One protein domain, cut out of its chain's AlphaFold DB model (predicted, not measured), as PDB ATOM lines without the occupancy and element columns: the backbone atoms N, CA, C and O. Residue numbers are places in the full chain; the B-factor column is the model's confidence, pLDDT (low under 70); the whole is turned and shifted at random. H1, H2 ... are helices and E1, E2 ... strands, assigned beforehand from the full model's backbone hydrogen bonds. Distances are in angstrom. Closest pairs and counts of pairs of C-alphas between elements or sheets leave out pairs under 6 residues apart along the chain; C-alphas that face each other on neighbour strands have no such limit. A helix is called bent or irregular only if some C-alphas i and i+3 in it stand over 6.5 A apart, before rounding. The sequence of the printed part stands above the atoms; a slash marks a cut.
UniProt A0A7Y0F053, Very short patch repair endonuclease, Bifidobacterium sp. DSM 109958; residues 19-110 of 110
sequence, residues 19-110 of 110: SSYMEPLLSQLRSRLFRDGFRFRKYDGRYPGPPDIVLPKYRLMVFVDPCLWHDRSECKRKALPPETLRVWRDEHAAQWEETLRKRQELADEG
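What this domain is: This is residues 19 to 110 of the 110 residues of the protein "Very short patch repair endonuclease" of Bifidobacterium sp. DSM 109958 (UniProt A0A7Y0F053). The model is a loose frame, with helix H1 along one side, the bent helix H2 along the other, and a small two-strand hairpin, E1 and E2, in the space between them. H2 makes a corner between its arms H2a and H2b, and residues 63 to 81 run from the hairpin past the middle of the domain to H2a. The printed part has 92 residues, with two named helices and two named strands in the order H1, E1, E2, H2; the sheet has the order E1 - E2 and is antiparallel, and the class is mostly helix. The whole is only just loose, close to compact, with a radius of gyration of the C-alphas of 15.0 A and spans of 42 by 30 by 23 A.

How they stand to each other: The sheet is made of E1, residues 53 to 55, and E2, residues 60 to 62, antiparallel at 167 degrees and joined as a hairpin by a tight link of 4 residues. The C-alphas of Val 54 and Met 61 face each other at 4.6 A. N 55 and O 60, at 2.8 A, and N 62 and O 53, at 2.8 A, are within hydrogen-bond range. Residues 41 to 42 pair with residues 53 to 54 of E1, antiparallel, in a stretch too short to be named. H1, residues 19 to 35, is near E1, with 5 pairs of C-alphas within 10 A, and is apart from E2. H2, residues 82 to 109, was assigned as one helix by its hydrogen bonds but is bent: C-alphas 91 and 94 are 7.7 A apart. Its arms H2a, residues 82 to 91, and H2b, residues 94 to 109, stand at a steep tilt of 69 degrees, only just short of about perpendicular. H1 is apart from both H2a and H2b; H2b is also apart from E1 and E2. Every O i to N i+4 pair is within hydrogen-bond range in H2a and H2b, and 11 of 13 are in H1.

Where its parts are: E1 and E2 are each 6.6 A long, and C-alpha 53 stands at (-0.996, -52.458, -40.481). H1 is 23.4 A long and begins at C-alpha 19, at (-11.714, -43.155, -36.893). It is neither bent nor irregular, but only just: C-alphas 21 and 24 are 6.4 A apart. H2a is 14.4 A long and H2b 23.1 A, ending at C-alpha 109, at (15.565, -47.733, -38.013).

The domain as a whole: The two C-alphas farthest apart, those of Lys 57 and Glu 83, are 42.7 A apart. The printed part has no cut and ends at residue 110, the chain's last residue. The links H1 to E1, 17 residues, and E2 to H2, 19 residues, are long. The mean pLDDT of the printed part is 79.5; residues 19 to 21, 66 to 80 and 110 are under 70.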
ATOM      1  N   SER A  19     -11.148 -41.819 -37.119       63.31
ATOM      2  CA  SER A  19     -11.714 -43.155 -36.893       63.31
ATOM      3  C   SER A  19     -12.930 -43.434 -37.779       63.31
ATOM      4  O   SER A  19     -13.023 -44.512 -38.361       63.31
ATOM      5  N   SER A  20     -13.823 -42.456 -37.935       62.69
ATOM      6  CA  SER A  20     -15.088 -42.603 -38.659       62.69
ATOM      7  C   SER A  20     -14.884 -42.985 -40.131       62.69
ATOM      8  O   SER A  20     -15.469 -43.957 -40.611       62.69
ATOM      9  N   TYR A  21     -13.982 -42.300 -40.843       64.88
ATOM     10  CA  TYR A  21     -13.747 -42.571 -42.268       64.88
ATOM     11  C   TYR A  21     -12.633 -43.593 -42.546       64.88
ATOM     12  O   TYR A  21     -12.607 -44.183 -43.630       64.88
ATOM     13  N   MET A  22     -11.713 -43.828 -41.603       73.38
ATOM     14  CA  MET A  22     -10.608 -44.777 -41.794       73.38
ATOM     15  C   MET A  22     -10.959 -46.213 -41.409       73.38
ATOM     16  O   MET A  22     -10.468 -47.142 -42.051       73.38
ATOM     17  N   GLU A  23     -11.811 -46.433 -40.404       76.19
ATOM     18  CA  GLU A  23     -12.140 -47.790 -39.946       76.19
ATOM     19  C   GLU A  23     -12.804 -48.664 -41.029       76.19
ATOM     20  O   GLU A  23     -12.392 -49.822 -41.168       76.19
ATOM     21  N   PRO A  24     -13.741 -48.164 -41.865       79.88
ATOM     22  CA  PRO A  24     -14.296 -48.955 -42.966       79.88
ATOM     23  C   PRO A  24     -13.235 -49.364 -43.998       79.88
ATOM     24  O   PRO A  24     -13.196 -50.516 -44.436       79.88
ATOM     25  N   LEU A  25     -12.339 -48.437 -44.350       78.56
ATOM     26  CA  LEU A  25     -11.226 -48.672 -45.274       78.56
ATOM     27  C   LEU A  25     -10.250 -49.718 -44.736       78.56
ATOM     28  O   LEU A  25      -9.897 -50.681 -45.423       78.56
ATOM     29  N   LEU A  26      -9.850 -49.548 -43.478       83.19
ATOM     30  CA  LEU A  26      -8.944 -50.455 -42.798       83.19
ATOM     31  C   LEU A  26      -9.575 -51.843 -42.633       83.19
ATOM     32  O   LEU A  26      -8.889 -52.850 -42.792       83.19
ATOM     33  N   SER A  27     -10.881 -51.917 -42.369       85.88
ATOM     34  CA  SER A  27     -11.630 -53.176 -42.308       85.88
ATOM     35  C   SER A  27     -11.561 -53.942 -43.634       85.88
ATOM     36  O   SER A  27     -11.162 -55.107 -43.644       85.88
ATOM     37  N   GLN A  28     -11.830 -53.279 -44.766       87.50
ATOM     38  CA  GLN A  28     -11.751 -53.901 -46.095       87.50
ATOM     39  C   GLN A  28     -10.342 -54.420 -46.414       87.50
ATOM     40  O   GLN A  28     -10.186 -55.564 -46.856       87.50
ATOM     41  N   LEU A  29      -9.315 -53.609 -46.144       88.06
ATOM     42  CA  LEU A  29      -7.919 -53.996 -46.346       88.06
ATOM     43  C   LEU A  29      -7.553 -55.220 -45.495       88.06
ATOM     44  O   LEU A  29      -6.996 -56.192 -46.002       88.06
ATOM     45  N   ARG A  30      -7.923 -55.211 -44.212       91.31
ATOM     46  CA  ARG A  30      -7.681 -56.322 -43.284       91.31
ATOM     47  C   ARG A  30      -8.375 -57.605 -43.724       91.31
ATOM     48  O   ARG A  30      -7.753 -58.666 -43.698       91.31
ATOM     49  N   SER A  31      -9.639 -57.519 -44.137       90.94
ATOM     50  CA  SER A  31     -10.391 -58.669 -44.647       90.94
ATOM     51  C   SER A  31      -9.730 -59.269 -45.883       90.94
ATOM     52  O   SER A  31      -9.668 -60.494 -46.003       90.94
ATOM     53  N   ARG A  32      -9.208 -58.431 -46.787       92.50
ATOM     54  CA  ARG A  32      -8.489 -58.896 -47.976       92.50
ATOM     55  C   ARG A  32      -7.157 -59.550 -47.619       92.50
ATOM     56  O   ARG A  32      -6.923 -60.677 -48.031       92.50
ATOM     57  N   LEU A  33      -6.336 -58.890 -46.802       91.94
ATOM     58  CA  LEU A  33      -5.050 -59.431 -46.349       91.94
ATOM     59  C   LEU A  33      -5.217 -60.784 -45.655       91.94
ATOM     60  O   LEU A  33      -4.463 -61.713 -45.926       91.94
ATOM     61  N   PHE A  34      -6.230 -60.918 -44.795       93.06
ATOM     62  CA  PHE A  34      -6.507 -62.181 -44.118       93.06
ATOM     63  C   PHE A  34      -6.924 -63.284 -45.101       93.06
ATOM     64  O   PHE A  34      -6.438 -64.409 -44.998       93.06
ATOM     65  N   ARG A  35      -7.782 -62.958 -46.078       94.19
ATOM     66  CA  ARG A  35      -8.211 -63.889 -47.135       94.19
ATOM     67  C   ARG A  35      -7.044 -64.359 -48.000       94.19
ATOM     68  O   ARG A  35      -6.997 -65.529 -48.362       94.19
ATOM     69  N   ASP A  36      -6.092 -63.470 -48.260       93.38
ATOM     70  CA  ASP A  36      -4.883 -63.760 -49.033       93.38
ATOM     71  C   ASP A  36      -3.788 -64.450 -48.177       93.38
ATOM     72  O   ASP A  36      -2.675 -64.680 -48.642       93.38
ATOM     73  N   GLY A  37      -4.085 -64.802 -46.916       94.19
ATOM     74  CA  GLY A  37      -3.201 -65.578 -46.038       94.19
ATOM     75  C   GLY A  37      -2.156 -64.759 -45.273       94.19
ATOM     76  O   GLY A  37      -1.285 -65.329 -44.606       94.19
ATOM     77  N   PHE A  38      -2.226 -63.428 -45.319       94.75
ATOM     78  CA  PHE A  38      -1.314 -62.563 -44.577       94.75
ATOM     79  C   PHE A  38      -1.677 -62.503 -43.091       94.75
ATOM     80  O   PHE A  38      -2.841 -62.410 -42.695       94.75
ATOM     81  N   ARG A  39      -0.644 -62.506 -42.242       93.69
ATOM     82  CA  ARG A  39      -0.758 -62.266 -40.800       93.69
ATOM     83  C   ARG A  39      -0.187 -60.901 -40.480       93.69
ATOM     84  O   ARG A  39       0.950 -60.610 -40.845       93.69
ATOM     85  N   PHE A  40      -0.977 -60.090 -39.792       93.75
ATOM     86  CA  PHE A  40      -0.652 -58.701 -39.523       93.75
ATOM     87  C   PHE A  40      -1.051 -58.283 -38.106       93.75
ATOM     88  O   PHE A  40      -1.853 -58.948 -37.449       93.75
ATOM     89  N   ARG A  41      -0.493 -57.159 -37.656       91.69
ATOM     90  CA  ARG A  41      -0.871 -56.446 -36.428       91.69
ATOM     91  C   ARG A  41      -1.583 -55.151 -36.820       91.69
ATOM     92  O   ARG A  41      -1.167 -54.514 -37.783       91.69
ATOM     93  N   LYS A  42      -2.658 -54.799 -36.109       90.25
ATOM     94  CA  LYS A  42      -3.397 -53.535 -36.287       90.25
ATOM     95  C   LYS A  42      -2.874 -52.521 -35.271       90.25
ATOM     96  O   LYS A  42      -2.765 -52.904 -34.109       90.25
ATOM     97  N   TYR A  43      -2.621 -51.280 -35.692       88.06
ATOM     98  CA  TYR A  43      -2.242 -50.162 -34.810       88.06
ATOM     99  C   TYR A  43      -1.143 -50.531 -33.806       88.06
ATOM    100  O   TYR A  43      -1.347 -50.529 -32.590       88.06
ATOM    101  N   ASP A  44       0.022 -50.915 -34.322       88.25
ATOM    102  CA  ASP A  44       1.126 -51.362 -33.477       88.25
ATOM    103  C   ASP A  44       1.804 -50.165 -32.791       88.25
ATOM    104  O   ASP A  44       2.637 -49.479 -33.380       88.25
ATOM    105  N   GLY A  45       1.430 -49.914 -31.533       86.75
ATOM    106  CA  GLY A  45       1.888 -48.772 -30.731       86.75
ATOM    107  C   GLY A  45       3.357 -48.805 -30.304       86.75
ATOM    108  O   GLY A  45       3.795 -47.916 -29.584       86.75
ATOM    109  N   ARG A  46       4.123 -49.821 -30.715       86.19
ATOM    110  CA  ARG A  46       5.565 -49.907 -30.435       86.19
ATOM    111  C   ARG A  46       6.402 -48.989 -31.331       86.19
ATOM    112  O   ARG A  46       7.580 -48.819 -31.058       86.19
ATOM    113  N   TYR A  47       5.800 -48.438 -32.384       83.75
ATOM    114  CA  TYR A  47       6.466 -47.653 -33.418       83.75
ATOM    115  C   TYR A  47       6.049 -46.173 -33.346       83.75
ATOM    116  O   TYR A  47       4.849 -45.902 -33.193       83.75
ATOM    117  N   PRO A  48       6.983 -45.206 -33.465       78.31
ATOM    118  CA  PRO A  48       6.639 -43.789 -33.581       78.31
ATOM    119  C   PRO A  48       5.750 -43.534 -34.803       78.31
ATOM    120  O   PRO A  48       6.075 -43.917 -35.919       78.31
ATOM    121  N   GLY A  49       4.594 -42.895 -34.596       77.25
ATOM    122  CA  GLY A  49       3.580 -42.766 -35.648       77.25
ATOM    123  C   GLY A  49       2.991 -44.137 -36.005       77.25
ATOM    124  O   GLY A  49       3.312 -44.665 -37.063       77.25
ATOM    125  N   PRO A  50       2.155 -44.737 -35.135       80.75
ATOM    126  CA  PRO A  50       1.796 -46.152 -35.207       80.75
ATOM    127  C   PRO A  50       1.225 -46.537 -36.584       80.75
ATOM    128  O   PRO A  50       0.213 -45.962 -36.998       80.75
ATOM    129  N   PRO A  51       1.834 -47.515 -37.284       86.88
ATOM    130  CA  PRO A  51       1.327 -47.999 -38.560       86.88
ATOM    131  C   PRO A  51      -0.070 -48.604 -38.418       86.88
ATOM    132  O   PRO A  51      -0.362 -49.308 -37.443       86.88
ATOM    133  N   ASP A  52      -0.920 -48.404 -39.427       88.38
ATOM    134  CA  ASP A  52      -2.266 -48.984 -39.448       88.38
ATOM    135  C   ASP A  52      -2.198 -50.514 -39.521       88.38
ATOM    136  O   ASP A  52      -2.946 -51.218 -38.829       88.38
ATOM    137  N   ILE A  53      -1.265 -51.029 -40.332       90.25
ATOM    138  CA  ILE A  53      -0.996 -52.458 -40.481       90.25
ATOM    139  C   ILE A  53       0.513 -52.718 -40.465       90.25
ATOM    140  O   ILE A  53       1.272 -52.145 -41.242       90.25
ATOM    141  N   VAL A  54       0.943 -53.662 -39.630       90.06
ATOM    142  CA  VAL A  54       2.312 -54.199 -39.637       90.06
ATOM    143  C   VAL A  54       2.281 -55.654 -40.078       90.06
ATOM    144  O   VAL A  54       1.491 -56.448 -39.567       90.06
ATOM    145  N   LEU A  55       3.168 -56.017 -41.000       90.38
ATOM    146  CA  LEU A  55       3.353 -57.353 -41.563       90.38
ATOM    147  C   LEU A  55       4.755 -57.872 -41.177       90.38
ATOM    148  O   LEU A  55       5.683 -57.791 -41.986       90.38
ATOM    149  N   PRO A  56       4.945 -58.433 -39.959       88.25
ATOM    150  CA  PRO A  56       6.279 -58.730 -39.425       88.25
ATOM    151  C   PRO A  56       7.080 -59.716 -40.276       88.25
ATOM    152  O   PRO A  56       8.278 -59.539 -40.466       88.25
ATOM    153  N   LYS A  57       6.404 -60.730 -40.843       89.00
ATOM    154  CA  LYS A  57       7.029 -61.728 -41.729       89.00
ATOM    155  C   LYS A  57       7.714 -61.078 -42.936       89.00
ATOM    156  O   LYS A  57       8.723 -61.587 -43.405       89.00
ATOM    157  N   TYR A  58       7.150 -59.982 -43.430       88.50
ATOM    158  CA  TYR A  58       7.595 -59.305 -44.644       88.50
ATOM    159  C   TYR A  58       8.420 -58.053 -44.350       88.50
ATOM    160  O   TYR A  58       8.801 -57.369 -45.293       88.50
ATOM    161  N   ARG A  59       8.671 -57.743 -43.064       86.19
ATOM    162  CA  ARG A  59       9.306 -56.489 -42.624       86.19
ATOM    163  C   ARG A  59       8.671 -55.274 -43.307       86.19
ATOM    164  O   ARG A  59       9.350 -54.413 -43.852       86.19
ATOM    165  N   LEU A  60       7.337 -55.268 -43.335       87.19
ATOM    166  CA  LEU A  60       6.552 -54.271 -44.049       87.19
ATOM    167  C   LEU A  60       5.600 -53.560 -43.090       87.19
ATOM    168  O   LEU A  60       4.839 -54.205 -42.364       87.19
ATOM    169  N   MET A  61       5.628 -52.233 -43.128       87.69
ATOM    170  CA  MET A  61       4.687 -51.358 -42.436       87.69
ATOM    171  C   MET A  61       3.819 -50.647 -43.470       87.69
ATOM    172  O   MET A  61       4.304 -50.226 -44.518       87.69
ATOM    173  N   VAL A  62       2.527 -50.549 -43.183       86.00
ATOM    174  CA  VAL A  62       1.521 -49.985 -44.079       86.00
ATOM    175  C   VAL A  62       0.801 -48.859 -43.359       86.00
ATOM    176  O   VAL A  62       0.200 -49.067 -42.302       86.00
ATOM    177  N   PHE A  63       0.850 -47.689 -43.983       84.62
ATOM    178  CA  PHE A  63       0.118 -46.496 -43.591       84.62
ATOM    179  C   PHE A  63      -1.006 -46.270 -44.597       84.62
ATOM    180  O   PHE A  63      -0.773 -46.304 -45.807       84.62
ATOM    181  N   VAL A  64      -2.223 -46.082 -44.106       79.62
ATOM    182  CA  VAL A  64      -3.392 -45.775 -44.921       79.62
ATOM    183  C   VAL A  64      -3.746 -44.319 -44.660       79.62
ATOM    184  O   VAL A  64      -4.206 -43.964 -43.577       79.62
ATOM    185  N   ASP A  65      -3.546 -43.477 -45.667       77.12
ATOM    186  CA  ASP A  65      -3.837 -42.051 -45.574       77.12
ATOM    187  C   ASP A  65      -5.054 -41.676 -46.427       77.12
ATOM    188  O   ASP A  65      -5.232 -42.194 -47.541       77.12
ATOM    189  N   PRO A  66      -5.924 -40.772 -45.939       68.94
ATOM    190  CA  PRO A  66      -7.044 -40.290 -46.729       68.94
ATOM    191  C   PRO A  66      -6.550 -39.524 -47.964       68.94
ATOM    192  O   PRO A  66      -5.541 -38.824 -47.926       68.94
ATOM    193  N   CYS A  67      -7.320 -39.580 -49.059       69.56
ATOM    194  CA  CYS A  67      -7.028 -38.830 -50.298       69.56
ATOM    195  C   CYS A  67      -7.011 -37.294 -50.103       69.56
ATOM    196  O   CYS A  67      -6.607 -36.578 -51.008       69.56
ATOM    197  N   LEU A  68      -7.362 -36.791 -48.916       67.38
ATOM    198  CA  LEU A  68      -7.222 -35.384 -48.524       67.38
ATOM    199  C   LEU A  68      -5.764 -34.891 -48.513       67.38
ATOM    200  O   LEU A  68      -5.528 -33.714 -48.772       67.38
ATOM    201  N   TRP A  69      -4.797 -35.778 -48.251       64.88
ATOM    202  CA  TRP A  69      -3.366 -35.441 -48.204       64.88
ATOM    203  C   TRP A  69      -2.644 -35.559 -49.545       64.88
ATOM    204  O   TRP A  69      -1.553 -35.017 -49.702       64.88
ATOM    205  N   HIS A  70      -3.221 -36.287 -50.501       62.88
ATOM    206  CA  HIS A  70      -2.578 -36.542 -51.785       62.88
ATOM    207  C   HIS A  70      -2.812 -35.386 -52.756       62.88
ATOM    208  O   HIS A  70      -3.852 -34.717 -52.715       62.88
ATOM    209  N   ASP A  71      -1.866 -35.178 -53.671       59.31
ATOM    210  CA  ASP A  71      -2.054 -34.196 -54.727       59.31
ATOM    211  C   ASP A  71      -3.236 -34.599 -55.630       59.31
ATOM    212  O   ASP A  71      -3.501 -35.766 -55.940       59.31
ATOM    213  N   ARG A  72      -3.993 -33.593 -56.051       61.91
ATOM    214  CA  ARG A  72      -5.184 -33.707 -56.900       61.91
ATOM    215  C   ARG A  72      -4.851 -34.272 -58.270       61.91
ATOM    216  O   ARG A  72      -5.719 -34.891 -58.887       61.91
ATOM    217  N   SER A  73      -3.623 -34.041 -58.725       61.34
ATOM    218  CA  SER A  73      -3.062 -34.638 -59.934       61.34
ATOM    219  C   SER A  73      -3.066 -36.174 -59.867       61.34
ATOM    220  O   SER A  73      -3.270 -36.826 -60.890       61.34
ATOM    221  N   GLU A  74      -2.974 -36.753 -58.666       58.34
ATOM    222  CA  GLU A  74      -2.847 -38.196 -58.442       58.34
ATOM    223  C   GLU A  74      -4.170 -38.874 -58.025       58.34
ATOM    224  O   GLU A  74      -4.346 -40.079 -58.224       58.34
ATOM    225  N   CYS A  75      -5.158 -38.132 -57.500       60.00
ATOM    226  CA  CYS A  75      -6.426 -38.710 -57.022       60.00
ATOM    227  C   CYS A  75      -7.600 -38.524 -58.014       60.00
ATOM    228  O   CYS A  75      -8.292 -37.502 -58.027       60.00
ATOM    229  N   LYS A  76      -7.927 -39.587 -58.771       59.28
ATOM    230  CA  LYS A  76      -9.037 -39.629 -59.760       59.28
ATOM    231  C   LYS A  76     -10.423 -39.259 -59.209       59.28
ATOM    232  O   LYS A  76     -11.299 -38.879 -59.977       59.28
ATOM    233  N   ARG A  77     -10.637 -39.388 -57.896       58.62
ATOM    234  CA  ARG A  77     -11.954 -39.234 -57.251       58.62
ATOM    235  C   ARG A  77     -12.277 -37.809 -56.798       58.62
ATOM    236  O   ARG A  77     -13.407 -37.579 -56.397       58.62
ATOM    237  N   LYS A  78     -11.317 -36.868 -56.885       58.06
ATOM    238  CA  LYS A  78     -11.500 -35.414 -56.666       58.06
ATOM    239  C   LYS A  78     -12.482 -35.066 -55.522       58.06
ATOM    240  O   LYS A  78     -13.380 -34.259 -55.716       58.06
ATOM    241  N   ALA A  79     -12.287 -35.655 -54.340       58.00
ATOM    242  CA  ALA A  79     -13.326 -35.778 -53.307       58.00
ATOM    243  C   ALA A  79     -13.899 -34.461 -52.732       58.00
ATOM    244  O   ALA A  79     -15.013 -34.471 -52.229       58.00
ATOM    245  N   LEU A  80     -13.177 -33.338 -52.804       63.50
ATOM    246  CA  LEU A  80     -13.621 -32.049 -52.250       63.50
ATOM    247  C   LEU A  80     -13.329 -30.881 -53.206       63.50
ATOM    248  O   LEU A  80     -12.466 -31.026 -54.070       63.50
ATOM    249  N   PRO A  81     -13.985 -29.712 -53.095       71.12
ATOM    250  CA  PRO A  81     -13.602 -28.496 -53.825       71.12
ATOM    251  C   PRO A  81     -12.166 -28.029 -53.493       71.12
ATOM    252  O   PRO A  81     -11.676 -28.309 -52.398       71.12
ATOM    253  N   PRO A  82     -11.442 -27.349 -54.413       70.06
ATOM    254  CA  PRO A  82     -10.026 -27.003 -54.203       70.06
ATOM    255  C   PRO A  82      -9.800 -26.090 -53.000       70.06
ATOM    256  O   PRO A  82      -8.811 -26.237 -52.292       70.06
ATOM    257  N   GLU A  83     -10.734 -25.176 -52.766       71.62
ATOM    258  CA  GLU A  83     -10.660 -24.201 -51.686       71.62
ATOM    259  C   GLU A  83     -10.793 -24.856 -50.308       71.62
ATOM    260  O   GLU A  83      -9.955 -24.624 -49.443       71.62
ATOM    261  N   THR A  84     -11.766 -25.757 -50.134       72.75
ATOM    262  CA  THR A  84     -11.948 -26.529 -48.895       72.75
ATOM    263  C   THR A  84     -10.736 -27.406 -48.593       72.75
ATOM    264  O   THR A  84     -10.299 -27.482 -47.449       72.75
ATOM    265  N   LEU A  85     -10.153 -28.036 -49.620       71.38
ATOM    266  CA  LEU A  85      -8.925 -28.819 -49.460       71.38
ATOM    267  C   LEU A  85      -7.739 -27.960 -49.041       71.38
ATOM    268  O   LEU A  85      -6.932 -28.416 -48.238       71.38
ATOM    269  N   ARG A  86      -7.620 -26.747 -49.589       74.81
ATOM    270  CA  ARG A  86      -6.546 -25.822 -49.226       74.81
ATOM    271  C   ARG A  86      -6.657 -25.418 -47.760       74.81
ATOM    272  O   ARG A  86      -5.700 -25.618 -47.033       74.81
ATOM    273  N   VAL A  87      -7.831 -24.948 -47.329       77.50
ATOM    274  CA  VAL A  87      -8.071 -24.560 -45.925       77.50
ATOM    275  C   VAL A  87      -7.751 -25.722 -44.986       77.50
ATOM    276  O   VAL A  87      -6.978 -25.565 -44.048       77.50
ATOM    277  N   TRP A  88      -8.260 -26.915 -45.298       77.25
ATOM    278  CA  TRP A  88      -8.006 -28.096 -44.482       77.25
ATOM    279  C   TRP A  88      -6.518 -28.470 -44.428       77.25
ATOM    280  O   TRP A  88      -5.997 -28.782 -43.357       77.25
ATOM    281  N   ARG A  89      -5.819 -28.421 -45.571       75.50
ATOM    282  CA  ARG A  89      -4.374 -28.669 -45.632       75.50
ATOM    283  C   ARG A  89      -3.602 -27.662 -44.798       75.50
ATOM    284  O   ARG A  89      -2.714 -28.086 -44.073       75.50
ATOM    285  N   ASP A  90      -3.926 -26.379 -44.895       82.00
ATOM    286  CA  ASP A  90      -3.220 -25.325 -44.166       82.00
ATOM    287  C   ASP A  90      -3.398 -25.501 -42.647       82.00
ATOM    288  O   ASP A  90      -2.431 -25.400 -41.896       82.00
ATOM    289  N   GLU A  91      -4.601 -25.872 -42.198       83.88
ATOM    290  CA  GLU A  91      -4.896 -26.149 -40.784       83.88
ATOM    291  C   GLU A  91      -4.145 -27.370 -40.231       83.88
ATOM    292  O   GLU A  91      -3.758 -27.385 -39.061       83.88
ATOM    293  N   HIS A  92      -3.928 -28.398 -41.055       80.62
ATOM    294  CA  HIS A  92      -3.378 -29.678 -40.598       80.62
ATOM    295  C   HIS A  92      -1.929 -29.926 -41.071       80.62
ATOM    296  O   HIS A  92      -1.331 -30.940 -40.704       80.62
ATOM    297  N   ALA A  93      -1.325 -29.011 -41.840       81.62
ATOM    298  CA  ALA A  93       0.008 -29.161 -42.433       81.62
ATOM    299  C   ALA A  93       1.084 -29.500 -41.394       81.62
ATOM    300  O   ALA A  93       1.811 -30.475 -41.561       81.62
ATOM    301  N   ALA A  94       1.129 -28.766 -40.279       83.81
ATOM    302  CA  ALA A  94       2.110 -29.006 -39.220       83.81
ATOM    303  C   ALA A  94       1.969 -30.407 -38.588       83.81
ATOM    304  O   ALA A  94       2.961 -31.070 -38.284       83.81
ATOM    305  N   GLN A  95       0.735 -30.894 -38.421       83.62
ATOM    306  CA  GLN A  95       0.478 -32.245 -37.909       83.62
ATOM    307  C   GLN A  95       0.937 -33.321 -38.904       83.62
ATOM    308  O   GLN A  95       1.421 -34.388 -38.509       83.62
ATOM    309  N   TRP A  96       0.790 -33.044 -40.200       81.19
ATOM    310  CA  TRP A  96       1.241 -33.929 -41.268       81.19
ATOM    311  C   TRP A  96       2.758 -33.979 -41.391       81.19
ATOM    312  O   TRP A  96       3.318 -35.069 -41.467       81.19
ATOM    313  N   GLU A  97       3.432 -32.833 -41.329       84.38
ATOM    314  CA  GLU A  97       4.897 -32.755 -41.315       84.38
ATOM    315  C   GLU A  97       5.491 -33.569 -40.162       84.38
ATOM    316  O   GLU A  97       6.421 -34.349 -40.357       84.38
ATOM    317  N   GLU A  98       4.899 -33.465 -38.973       86.44
ATOM    318  CA  GLU A  98       5.308 -34.262 -37.819       86.44
ATOM    319  C   GLU A  98       5.060 -35.765 -38.021       86.44
ATOM    320  O   GLU A  98       5.869 -36.605 -37.625       86.44
ATOM    321  N   THR A  99       3.958 -36.125 -38.681       83.56
ATOM    322  CA  THR A  99       3.672 -37.519 -39.048       83.56
ATOM    323  C   THR A  99       4.713 -38.058 -40.031       83.56
ATOM    324  O   THR A  99       5.182 -39.185 -39.866       83.56
ATOM    325  N   LEU A 100       5.104 -37.263 -41.032       82.56
ATOM    326  CA  LEU A 100       6.145 -37.627 -41.994       82.56
ATOM    327  C   LEU A 100       7.507 -37.795 -41.317       82.56
ATOM    328  O   LEU A 100       8.203 -38.762 -41.615       82.56
ATOM    329  N   ARG A 101       7.854 -36.920 -40.364       86.44
ATOM    330  CA  ARG A 101       9.090 -37.023 -39.574       86.44
ATOM    331  C   ARG A 101       9.182 -38.365 -38.845       86.44
ATOM    332  O   ARG A 101      10.154 -39.087 -39.025       86.44
ATOM    333  N   LYS A 102       8.124 -38.756 -38.128       84.50
ATOM    334  CA  LYS A 102       8.053 -40.047 -37.411       84.50
ATOM    335  C   LYS A 102       8.151 -41.253 -38.343       84.50
ATOM    336  O   LYS A 102       8.766 -42.259 -38.012       84.50
ATOM    337  N   ARG A 103       7.556 -41.160 -39.536       84.88
ATOM    338  CA  ARG A 103       7.673 -42.210 -40.560       84.88
ATOM    339  C   ARG A 103       9.085 -42.304 -41.130       84.88
ATOM    340  O   ARG A 103       9.511 -43.404 -41.466       84.88
ATOM    341  N   GLN A 104       9.786 -41.180 -41.251       81.81
ATOM    342  CA  GLN A 104      11.185 -41.163 -41.663       81.81
ATOM    343  C   GLN A 104      12.079 -41.791 -40.589       81.81
ATOM    344  O   GLN A 104      12.901 -42.631 -40.929       81.81
ATOM    345  N   GLU A 105      11.848 -41.488 -39.308       83.50
ATOM    346  CA  GLU A 105      12.549 -42.141 -38.188       83.50
ATOM    347  C   GLU A 105      12.416 -43.672 -38.267       83.50
ATOM    348  O   GLU A 105      13.415 -44.385 -38.225       83.50
ATOM    349  N   LEU A 106      11.206 -44.186 -38.524       79.88
ATOM    350  CA  LEU A 106      10.987 -45.622 -38.753       79.88
ATOM    351  C   LEU A 106      11.741 -46.181 -39.961       79.88
ATOM    352  O   LEU A 106      12.143 -47.339 -39.953       79.88
ATOM    353  N   ALA A 107      11.881 -45.391 -41.022       76.81
ATOM    354  CA  ALA A 107      12.604 -45.798 -42.220       76.81
ATOM    355  C   ALA A 107      14.098 -45.973 -41.954       76.81
ATOM    356  O   ALA A 107      14.727 -46.868 -42.521       76.81
ATOM    357  N   ASP A 108      14.632 -45.088 -41.120       77.38
ATOM    358  CA  ASP A 108      16.041 -45.032 -40.766       77.38
ATOM    359  C   ASP A 108      16.399 -46.133 -39.745       77.38
ATOM    360  O   ASP A 108      17.540 -46.595 -39.716       77.38
ATOM    361  N   GLU A 109      15.424 -46.612 -38.960       75.88
ATOM    362  CA  GLU A 109      15.565 -47.733 -38.013       75.88
ATOM    363  C   GLU A 109      15.640 -49.133 -38.675       75.88
ATOM    364  O   GLU A 109      16.148 -50.070 -38.047       75.88
ATOM    365  N   GLY A 110      15.209 -49.280 -39.938       58.44
ATOM    366  CA  GLY A 110      15.330 -50.509 -40.752       58.44
ATOM    367  C   GLY A 110      14.114 -51.437 -40.761       58.44
ATOM    368  O   GLY A 110      14.322 -52.665 -40.926       58.44
TER     369      GLY A 110